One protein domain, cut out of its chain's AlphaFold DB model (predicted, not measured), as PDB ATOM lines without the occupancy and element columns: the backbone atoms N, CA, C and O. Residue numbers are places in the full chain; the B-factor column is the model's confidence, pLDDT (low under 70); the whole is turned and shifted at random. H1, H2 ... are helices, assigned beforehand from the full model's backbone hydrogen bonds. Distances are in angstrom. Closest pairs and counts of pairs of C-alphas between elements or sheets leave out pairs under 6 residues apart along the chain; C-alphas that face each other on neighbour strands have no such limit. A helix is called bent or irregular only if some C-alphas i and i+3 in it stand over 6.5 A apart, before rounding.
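This is residues 435 to 503 of the 1199 residues of the protein "NACHT domain-containing protein" of Variovorax sp. YR216 (UniProt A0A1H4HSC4). A small, compact cluster of five short helices has H4 nearest its middle, with a helical hairpin of H1 and H2 on one side of H4 and H5 crossing it on the other side. H3, the shortest helix, makes the corner between H2 and the beginning of H4. The printed part has 69 residues, with five named helices in the order H1, H2, H3, H4, H5 and no named strand; its class is all helix. The radius of gyration of the C-alphas is 10.9 A, and the C-alphas span 28 by 23 by 20 A along their three main axes, a rounded outline.

H1, residues 435 to 445, and H2, residues 455 to 464, form a helical hairpin. They touch, with the C-alphas of Val 440 and Ala 455 closest at 5.4 A, and run opposite ways at a shallow tilt of 30 degrees. H3, residues 466 to 472, touches H2 only at the corner, where the C-alphas of Ile 462 and Met 468 are closest at 5.0 A. H4, residues 475 to 487, is the hub, touching H1, H3 and H5, residues 494 to 503. H4 touches H3 only at the corner, with the C-alphas of Ala 472 and Leu 478 closest at 4.5 A; their lines are about perpendicular at 76 degrees. H1 and H4 only just touch, with 3 pairs of C-alphas within 8 A, through residues 478 to 482 of H4 alone; the closest C-alphas, of Ala 439 and Ala 482, are 7.1 A apart. H2 and H4 are close but not clearly touching, with the C-alphas of Leu 458 and Tyr 485 closest at 6.8 A. H5 touches residues 480 to 484 of H4 alone, about perpendicular at 76 degrees, with the C-alphas of Met 480 and Cys 501 closest at 6.4 A. H5 is apart from H1 and H2. The helix packing is mostly crossed, but only just, with 1 of 3 pairs at a shallow tilt. In H2, H3 and H5 every O i to N i+4 pair is within hydrogen-bond range; in H1 6 of 7 are, and in H4 7 of 9.

H1 begins at C-alpha 435, (59.074, -87.566, 148.000), and is 15.9 A long. H2 is 14.3 A long and H3 9.8 A. H4, 19.7 A long, begins at C-alpha 475, (64.625, -92.106, 143.296); it is neither bent nor irregular, but only just: C-alphas 484 and 487 are 6.0 A apart. H5, 14.2 A long, ends at C-alpha 503, (82.452, -90.293, 150.047).

The two C-alphas farthest apart, of Gly 450 and Asp 470, are 29.5 A apart. The printed part has no cut and no long link; H2 to H3 and H3 to H4 are tight links. The mean pLDDT of the printed part is 80.4, with residues 463 to 467 and 469 to 470 under 70.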
ATOM      1  N   ILE A 435      57.877 -87.836 147.178       81.25
ATOM      2  CA  ILE A 435      59.074 -87.566 148.000       81.25
ATOM      3  C   ILE A 435      58.732 -87.554 149.500       81.25
ATOM      4  O   ILE A 435      59.461 -88.114 150.317       81.25
ATOM      5  N   ARG A 436      57.604 -86.936 149.881       80.94
ATOM      6  CA  ARG A 436      57.128 -86.905 151.274       80.94
ATOM      7  C   ARG A 436      56.828 -88.292 151.824       80.94
ATOM      8  O   ARG A 436      57.250 -88.597 152.938       80.94
ATOM      9  N   ARG A 437      56.079 -89.101 151.073       84.31
ATOM     10  CA  ARG A 437      55.711 -90.458 151.495       84.31
ATOM     11  C   ARG A 437      56.929 -91.372 151.549       84.31
ATOM     12  O   ARG A 437      57.126 -92.012 152.579       84.31
ATOM     13  N   PHE A 438      57.803 -91.299 150.542       92.06
ATOM     14  CA  PHE A 438      59.100 -91.969 150.545       92.06
ATOM     15  C   PHE A 438      59.883 -91.648 151.818       92.06
ATOM     16  O   PHE A 438      60.256 -92.560 152.542       92.06
ATOM     17  N   ALA A 439      60.096 -90.364 152.136       89.50
ATOM     18  CA  ALA A 439      60.888 -89.971 153.303       89.50
ATOM     19  C   ALA A 439      60.295 -90.517 154.611       89.50
ATOM     20  O   ALA A 439      61.025 -91.003 155.474       89.50
ATOM     21  N   VAL A 440      58.967 -90.464 154.758       86.12
ATOM     22  CA  VAL A 440      58.272 -91.016 155.926       86.12
ATOM     23  C   VAL A 440      58.461 -92.528 156.015       86.12
ATOM     24  O   VAL A 440      58.828 -93.014 157.082       86.12
ATOM     25  N   ASN A 441      58.237 -93.268 154.927       87.50
ATOM     26  CA  ASN A 441      58.339 -94.727 154.917       87.50
ATOM     27  C   ASN A 441      59.787 -95.195 155.086       87.50
ATOM     28  O   ASN A 441      60.056 -96.076 155.897       87.50
ATOM     29  N   TRP A 442      60.737 -94.543 154.413       90.19
ATOM     30  CA  TRP A 442      62.166 -94.820 154.529       90.19
ATOM     31  C   TRP A 442      62.633 -94.775 155.986       90.19
ATOM     32  O   TRP A 442      63.207 -95.743 156.485       90.19
ATOM     33  N   TYR A 443      62.323 -93.696 156.712       88.12
ATOM     34  CA  TYR A 443      62.751 -93.533 158.106       88.12
ATOM     35  C   TYR A 443      61.967 -94.380 159.123       88.12
ATOM     36  O   TYR A 443      62.363 -94.416 160.291       88.12
ATOM     37  N   ARG A 444      60.918 -95.116 158.713       87.25
ATOM     38  CA  ARG A 444      60.340 -96.188 159.551       87.25
ATOM     39  C   ARG A 444      61.307 -97.360 159.695       87.25
ATOM     40  O   ARG A 444      61.433 -97.903 160.788       87.25
ATOM     41  N   HIS A 445      62.019 -97.706 158.623       84.12
ATOM     42  CA  HIS A 445      62.996 -98.801 158.616       84.12
ATOM     43  C   HIS A 445      64.410 -98.292 158.922       84.12
ATOM     44  O   HIS A 445      65.141 -98.885 159.715       84.12
ATOM     45  N   TYR A 446      64.786 -97.147 158.356       84.56
ATOM     46  CA  TYR A 446      66.092 -96.523 158.541       84.56
ATOM     47  C   TYR A 446      66.080 -95.494 159.679       84.56
ATOM     48  O   TYR A 446      66.317 -94.313 159.463       84.56
ATOM     49  N   THR A 447      65.760 -95.930 160.900       78.19
ATOM     50  CA  THR A 447      65.385 -95.035 162.013       78.19
ATOM     51  C   THR A 447      66.339 -93.853 162.270       78.19
ATOM     52  O   THR A 447      67.565 -93.999 162.274       78.19
ATOM     53  N   LEU A 448      65.741 -92.687 162.545       79.62
ATOM     54  CA  LEU A 448      66.399 -91.460 163.021       79.62
ATOM     55  C   LEU A 448      66.477 -91.382 164.559       79.62
ATOM     56  O   LEU A 448      66.842 -90.340 165.106       79.62
ATOM     57  N   ALA A 449      66.108 -92.457 165.266       74.75
ATOM     58  CA  ALA A 449      66.140 -92.505 166.725       74.75
ATOM     59  C   ALA A 449      67.539 -92.161 167.268       74.75
ATOM     60  O   ALA A 449      68.539 -92.725 166.825       74.75
ATOM     61  N   GLY A 450      67.592 -91.239 168.235       77.12
ATOM     62  CA  GLY A 450      68.845 -90.707 168.785       77.12
ATOM     63  C   GLY A 450      69.376 -89.455 168.076       77.12
ATOM     64  O   GLY A 450      70.475 -89.011 168.394       77.12
ATOM     65  N   THR A 451      68.615 -88.874 167.143       81.69
ATOM     66  CA  THR A 451      68.922 -87.586 166.499       81.69
ATOM     67  C   THR A 451      67.761 -86.602 166.667       81.69
ATOM     68  O   THR A 451      66.615 -87.023 166.806       81.69
ATOM     69  N   ASP A 452      68.030 -85.297 166.563       84.12
ATOM     70  CA  ASP A 452      66.992 -84.247 166.525       84.12
ATOM     71  C   ASP A 452      66.326 -84.109 165.136       84.12
ATOM     72  O   ASP A 452      65.585 -83.161 164.864       84.12
ATOM     73  N   ARG A 453      66.625 -85.026 164.206       86.00
ATOM     74  CA  ARG A 453      66.200 -84.958 162.803       86.00
ATOM     75  C   ARG A 453      64.888 -85.699 162.582       86.00
ATOM     76  O   ARG A 453      64.574 -86.675 163.256       86.00
ATOM     77  N   THR A 454      64.128 -85.267 161.576       88.44
ATOM     78  CA  THR A 454      62.842 -85.886 161.223       88.44
ATOM     79  C   THR A 454      62.707 -86.076 159.715       88.44
ATOM     80  O   THR A 454      63.321 -85.360 158.925       88.44
ATOM     81  N   ALA A 455      61.838 -87.002 159.295       84.38
ATOM     82  CA  ALA A 455      61.471 -87.162 157.884       84.38
ATOM     83  C   ALA A 455      60.931 -85.853 157.280       84.38
ATOM     84  O   ALA A 455      61.247 -85.495 156.147       84.38
ATOM     85  N   GLN A 456      60.150 -85.104 158.067       80.44
ATOM     86  CA  GLN A 456      59.655 -83.781 157.687       80.44
ATOM     87  C   GLN A 456      60.800 -82.777 157.532       80.44
ATOM     88  O   GLN A 456      60.766 -81.984 156.598       80.44
ATOM     89  N   GLY A 457      61.830 -82.856 158.377       83.25
ATOM     90  CA  GLY A 457      63.048 -82.057 158.268       83.25
ATOM     91  C   GLY A 457      63.813 -82.310 156.965       83.25
ATOM     92  O   GLY A 457      64.191 -81.348 156.301       83.25
ATOM     93  N   LEU A 458      63.965 -83.573 156.537       89.12
ATOM     94  CA  LEU A 458      64.542 -83.900 155.221       89.12
ATOM     95  C   LEU A 458      63.732 -83.252 154.092       89.12
ATOM     96  O   LEU A 458      64.280 -82.549 153.245       89.12
ATOM     97  N   VAL A 459      62.415 -83.480 154.084       83.50
ATOM     98  CA  VAL A 459      61.521 -82.922 153.061       83.50
ATOM     99  C   VAL A 459      61.601 -81.401 153.056       83.50
ATOM    100  O   VAL A 459      61.646 -80.799 151.989       83.50
ATOM    101  N   GLN A 460      61.621 -80.771 154.229       77.94
ATOM    102  CA  GLN A 460      61.720 -79.326 154.359       77.94
ATOM    103  C   GLN A 460      63.013 -78.810 153.720       77.94
ATOM    104  O   GLN A 460      62.936 -77.901 152.900       77.94
ATOM    105  N   ARG A 461      64.162 -79.448 153.977       82.19
ATOM    106  CA  ARG A 461      65.442 -79.108 153.330       82.19
ATOM    107  C   ARG A 461      65.373 -79.214 151.812       82.19
ATOM    108  O   ARG A 461      65.766 -78.283 151.114       82.19
ATOM    109  N   ILE A 462      64.830 -80.323 151.308       80.06
ATOM    110  CA  ILE A 462      64.649 -80.553 149.869       80.06
ATOM    111  C   ILE A 462      63.751 -79.465 149.263       80.06
ATOM    112  O   ILE A 462      64.042 -78.933 148.199       80.06
ATOM    113  N   VAL A 463      62.670 -79.093 149.946       68.12
ATOM    114  CA  VAL A 463      61.724 -78.058 149.504       68.12
ATOM    115  C   VAL A 463      62.325 -76.652 149.613       68.12
ATOM    116  O   VAL A 463      62.039 -75.784 148.796       68.12
ATOM    117  N   GLU A 464      63.173 -76.368 150.583       65.88
ATOM    118  CA  GLU A 464      63.767 -75.035 150.722       65.88
ATOM    119  C   GLU A 464      64.779 -74.725 149.608       65.88
ATOM    120  O   GLU A 464      64.984 -73.557 149.281       65.88
ATOM    121  N   SER A 465      65.323 -75.749 148.940       66.31
ATOM    122  CA  SER A 465      66.215 -75.596 147.787       66.31
ATOM    123  C   SER A 465      65.582 -76.126 146.495       66.31
ATOM    124  O   SER A 465      65.471 -77.339 146.323       66.31
ATOM    125  N   PRO A 466      65.233 -75.261 145.519       59.19
ATOM    126  CA  PRO A 466      64.739 -75.698 144.208       59.19
ATOM    127  C   PRO A 466      65.645 -76.734 143.528       59.19
ATOM    128  O   PRO A 466      65.157 -77.664 142.898       59.19
ATOM    129  N   ARG A 467      66.962 -76.610 143.725       63.50
ATOM    130  CA  ARG A 467      67.961 -77.536 143.180       63.50
ATOM    131  C   ARG A 467      67.908 -78.911 143.836       63.50
ATOM    132  O   ARG A 467      68.001 -79.915 143.143       63.50
ATOM    133  N   MET A 468      67.746 -78.968 145.161       72.75
ATOM    134  CA  MET A 468      67.569 -80.250 145.852       72.75
ATOM    135  C   MET A 468      66.242 -80.900 145.471       72.75
ATOM    136  O   MET A 468      66.199 -82.114 145.323       72.75
ATOM    137  N   LEU A 469      65.181 -80.112 145.275       69.06
ATOM    138  CA  LEU A 469      63.891 -80.629 144.821       69.06
ATOM    139  C   LEU A 469      63.980 -81.281 143.435       69.06
ATOM    140  O   LEU A 469      63.430 -82.362 143.253       69.06
ATOM    141  N   ASP A 470      64.688 -80.657 142.491       62.03
ATOM    142  CA  ASP A 470      64.881 -81.223 141.152       62.03
ATOM    143  C   ASP A 470      65.669 -82.546 141.207       62.03
ATOM    144  O   ASP A 470      65.272 -83.526 140.581       62.03
ATOM    145  N   LEU A 471      66.719 -82.624 142.034       72.19
ATOM    146  CA  LEU A 471      67.494 -83.857 142.234       72.19
ATOM    147  C   LEU A 471      66.707 -84.954 142.965       72.19
ATOM    148  O   LEU A 471      66.808 -86.126 142.613       72.19
ATOM    149  N   ALA A 472      65.903 -84.583 143.960       80.38
ATOM    150  CA  ALA A 472      65.056 -85.504 144.717       80.38
ATOM    151  C   ALA A 472      63.935 -86.129 143.867       80.38
ATOM    152  O   ALA A 472      63.331 -87.117 144.280       80.38
ATOM    153  N   GLY A 473      63.673 -85.585 142.673       74.12
ATOM    154  CA  GLY A 473      62.818 -86.216 141.671       74.12
ATOM    155  C   GLY A 473      63.366 -87.558 141.169       74.12
ATOM    156  O   GLY A 473      62.597 -88.395 140.701       74.12
ATOM    157  N   ASN A 474      64.673 -87.798 141.294       77.56
ATOM    158  CA  ASN A 474      65.309 -89.065 140.963       77.56
ATOM    159  C   ASN A 474      65.326 -89.996 142.201       77.56
ATOM    160  O   ASN A 474      65.950 -89.641 143.206       77.56
ATOM    161  N   PRO A 475      64.693 -91.188 142.156       85.00
ATOM    162  CA  PRO A 475      64.625 -92.106 143.296       85.00
ATOM    163  C   PRO A 475      65.990 -92.491 143.882       85.00
ATOM    164  O   PRO A 475      66.131 -92.587 145.106       85.00
ATOM    165  N   LEU A 476      67.011 -92.676 143.035       78.56
ATOM    166  CA  LEU A 476      68.371 -92.981 143.481       78.56
ATOM    167  C   LEU A 476      68.932 -91.831 144.324       78.56
ATOM    168  O   LEU A 476      69.341 -92.039 145.465       78.56
ATOM    169  N   LEU A 477      68.905 -90.607 143.792       78.62
ATOM    170  CA  LEU A 477      69.439 -89.429 144.480       78.62
ATOM    171  C   LEU A 477      68.650 -89.093 145.750       78.62
ATOM    172  O   LEU A 477      69.258 -88.746 146.761       78.62
ATOM    173  N   LEU A 478      67.324 -89.255 145.737       87.06
ATOM    174  CA  LEU A 478      66.490 -89.108 146.931       87.06
ATOM    175  C   LEU A 478      66.887 -90.105 148.028       87.06
ATOM    176  O   LEU A 478      67.006 -89.728 149.195       87.06
ATOM    177  N   THR A 479      67.142 -91.360 147.653       85.81
ATOM    178  CA  THR A 479      67.613 -92.394 148.584       85.81
ATOM    179  C   THR A 479      68.960 -92.001 149.192       85.81
ATOM    180  O   THR A 479      69.138 -92.066 150.406       85.81
ATOM    181  N   MET A 480      69.894 -91.508 148.373       79.25
ATOM    182  CA  MET A 480      71.202 -91.053 148.852       79.25
ATOM    183  C   MET A 480      71.096 -89.834 149.777       79.25
ATOM    184  O   MET A 480      71.747 -89.799 150.820       79.25
ATOM    185  N   MET A 481      70.234 -88.861 149.458       84.88
ATOM    186  CA  MET A 481      69.944 -87.731 150.347       84.88
ATOM    187  C   MET A 481      69.406 -88.209 151.699       84.88
ATOM    188  O   MET A 481      69.835 -87.706 152.737       84.88
ATOM    189  N   ALA A 482      68.497 -89.189 151.702       88.00
ATOM    190  CA  ALA A 482      67.930 -89.731 152.931       88.00
ATOM    191  C   ALA A 482      68.977 -90.460 153.791       88.00
ATOM    192  O   ALA A 482      68.960 -90.346 155.021       88.00
ATOM    193  N   VAL A 483      69.922 -91.164 153.163       81.94
ATOM    194  CA  VAL A 483      71.063 -91.769 153.863       81.94
ATOM    195  C   VAL A 483      71.953 -90.690 154.479       81.94
ATOM    196  O   VAL A 483      72.169 -90.710 155.689       81.94
ATOM    197  N   VAL A 484      72.412 -89.717 153.682       81.69
ATOM    198  CA  VAL A 484      73.315 -88.648 154.146       81.69
ATOM    199  C   VAL A 484      72.684 -87.839 155.282       81.69
ATOM    200  O   VAL A 484      73.370 -87.512 156.252       81.69
ATOM    201  N   TYR A 485      71.380 -87.548 155.188       87.50
ATOM    202  CA  TYR A 485      70.660 -86.727 156.162       87.50
ATOM    203  C   TYR A 485      70.637 -87.316 157.577       87.50
ATOM    204  O   TYR A 485      70.567 -86.567 158.550       87.50
ATOM    205  N   LYS A 486      70.708 -88.646 157.725       82.62
ATOM    206  CA  LYS A 486      70.686 -89.285 159.048       82.62
ATOM    207  C   LYS A 486      71.862 -88.837 159.910       82.62
ATOM    208  O   LYS A 486      71.659 -88.421 161.052       82.62
ATOM    209  N   ASP A 487      73.068 -88.871 159.354       76.06
ATOM    210  CA  ASP A 487      74.293 -88.588 160.104       76.06
ATOM    211  C   ASP A 487      74.612 -87.094 160.123       76.06
ATOM    212  O   ASP A 487      75.050 -86.541 161.137       76.06
ATOM    213  N   ARG A 488      74.345 -86.404 159.013       81.06
ATOM    214  CA  ARG A 488      74.730 -85.010 158.814       81.06
ATOM    215  C   ARG A 488      73.675 -84.250 158.037       81.06
ATOM    216  O   ARG A 488      72.865 -84.799 157.314       81.06
ATOM    217  N   ASP A 489      73.704 -82.944 158.178       81.50
ATOM    218  CA  ASP A 489      72.701 -82.080 157.586       81.50
ATOM    219  C   ASP A 489      72.894 -81.900 156.074       81.50
ATOM    220  O   ASP A 489      74.042 -81.818 155.655       81.50
ATOM    221  N   LEU A 490      71.849 -81.818 155.239       82.94
ATOM    222  CA  LEU A 490      72.044 -81.719 153.779       82.94
ATOM    223  C   LEU A 490      72.737 -80.401 153.381       82.94
ATOM    224  O   LEU A 490      72.320 -79.340 153.857       82.94
ATOM    225  N   PRO A 491      73.772 -80.442 152.517       80.12
ATOM    226  CA  PRO A 491      74.446 -79.232 152.061       80.12
ATOM    227  C   PRO A 491      73.552 -78.440 151.098       80.12
ATOM    228  O   PRO A 491      72.721 -79.012 150.391       80.12
ATOM    229  N   HIS A 492      73.742 -77.120 151.051       72.69
ATOM    230  CA  HIS A 492      73.006 -76.253 150.128       72.69
ATOM    231  C   HIS A 492      73.581 -76.310 148.702       72.69
ATOM    232  O   HIS A 492      72.843 -76.114 147.734       72.69
ATOM    233  N   GLU A 493      74.878 -76.596 148.569       77.75
ATOM    234  CA  GLU A 493      75.600 -76.682 147.301       77.75
ATOM    235  C   GLU A 493      75.502 -78.089 146.682       77.75
ATOM    236  O   GLU A 493      75.789 -79.094 147.341       77.75
ATOM    237  N   ARG A 494      75.154 -78.174 145.386       79.00
ATOM    238  CA  ARG A 494      74.972 -79.454 144.666       79.00
ATOM    239  C   ARG A 494      76.236 -80.305 144.664       79.00
ATOM    240  O   ARG A 494      76.181 -81.499 144.946       79.00
ATOM    241  N   TRP A 495      77.385 -79.687 144.405       84.19
ATOM    242  CA  TRP A 495      78.654 -80.410 144.358       84.19
ATOM    243  C   TRP A 495      79.022 -81.030 145.714       84.19
ATOM    244  O   TRP A 495      79.556 -82.133 145.740       84.19
ATOM    245  N   ARG A 496      78.672 -80.388 146.843       85.50
ATOM    246  CA  ARG A 496      78.891 -80.949 148.189       85.50
ATOM    247  C   ARG A 496      77.956 -82.112 148.492       85.50
ATOM    248  O   ARG A 496      78.319 -83.011 149.248       85.50
ATOM    249  N   LEU A 497      76.748 -82.111 147.925       80.38
ATOM    250  CA  LEU A 497      75.867 -83.272 148.008       80.38
ATOM    251  C   LEU A 497      76.499 -84.456 147.273       80.38
ATOM    252  O   LEU A 497      76.627 -85.525 147.862       80.38
ATOM    253  N   TYR A 498      76.956 -84.254 146.035       82.31
ATOM    254  CA  TYR A 498      77.638 -85.299 145.268       82.31
ATOM    255  C   TYR A 498      78.921 -85.768 145.941       82.31
ATOM    256  O   TYR A 498      79.151 -86.971 146.001       82.31
ATOM    257  N   GLN A 499      79.693 -84.850 146.525       85.50
ATOM    258  CA  GLN A 499      80.857 -85.178 147.337       85.50
ATOM    259  C   GLN A 499      80.492 -86.133 148.468       85.50
ATOM    260  O   GLN A 499      81.104 -87.186 148.592       85.50
ATOM    261  N   ARG A 500      79.472 -85.807 149.265       81.56
ATOM    262  CA  ARG A 500      79.073 -86.637 150.409       81.56
ATOM    263  C   ARG A 500      78.516 -87.985 149.981       81.56
ATOM    264  O   ARG A 500      78.801 -88.990 150.624       81.56
ATOM    265  N   CYS A 501      77.747 -88.008 148.898       77.19
ATOM    266  CA  CYS A 501      77.275 -89.238 148.281       77.19
ATOM    267  C   CYS A 501      78.453 -90.117 147.833       77.19
ATOM    268  O   CYS A 501      78.507 -91.288 148.192       77.19
ATOM    269  N   ALA A 502      79.422 -89.539 147.120       80.44
ATOM    270  CA  ALA A 502      80.615 -90.232 146.646       80.44
ATOM    271  C   ALA A 502      81.501 -90.723 147.802       80.44
ATOM    272  O   ALA A 502      81.946 -91.862 147.777       80.44
ATOM    273  N   GLU A 503      81.727 -89.903 148.830       79.94
ATOM    274  CA  GLU A 503      82.452 -90.293 150.047       79.94
ATOM    275  C   GLU A 503      81.771 -91.485 150.726       79.94
ATOM    276  O   GLU A 503      82.427 -92.486 150.979       79.94
TER     277      GLU A 503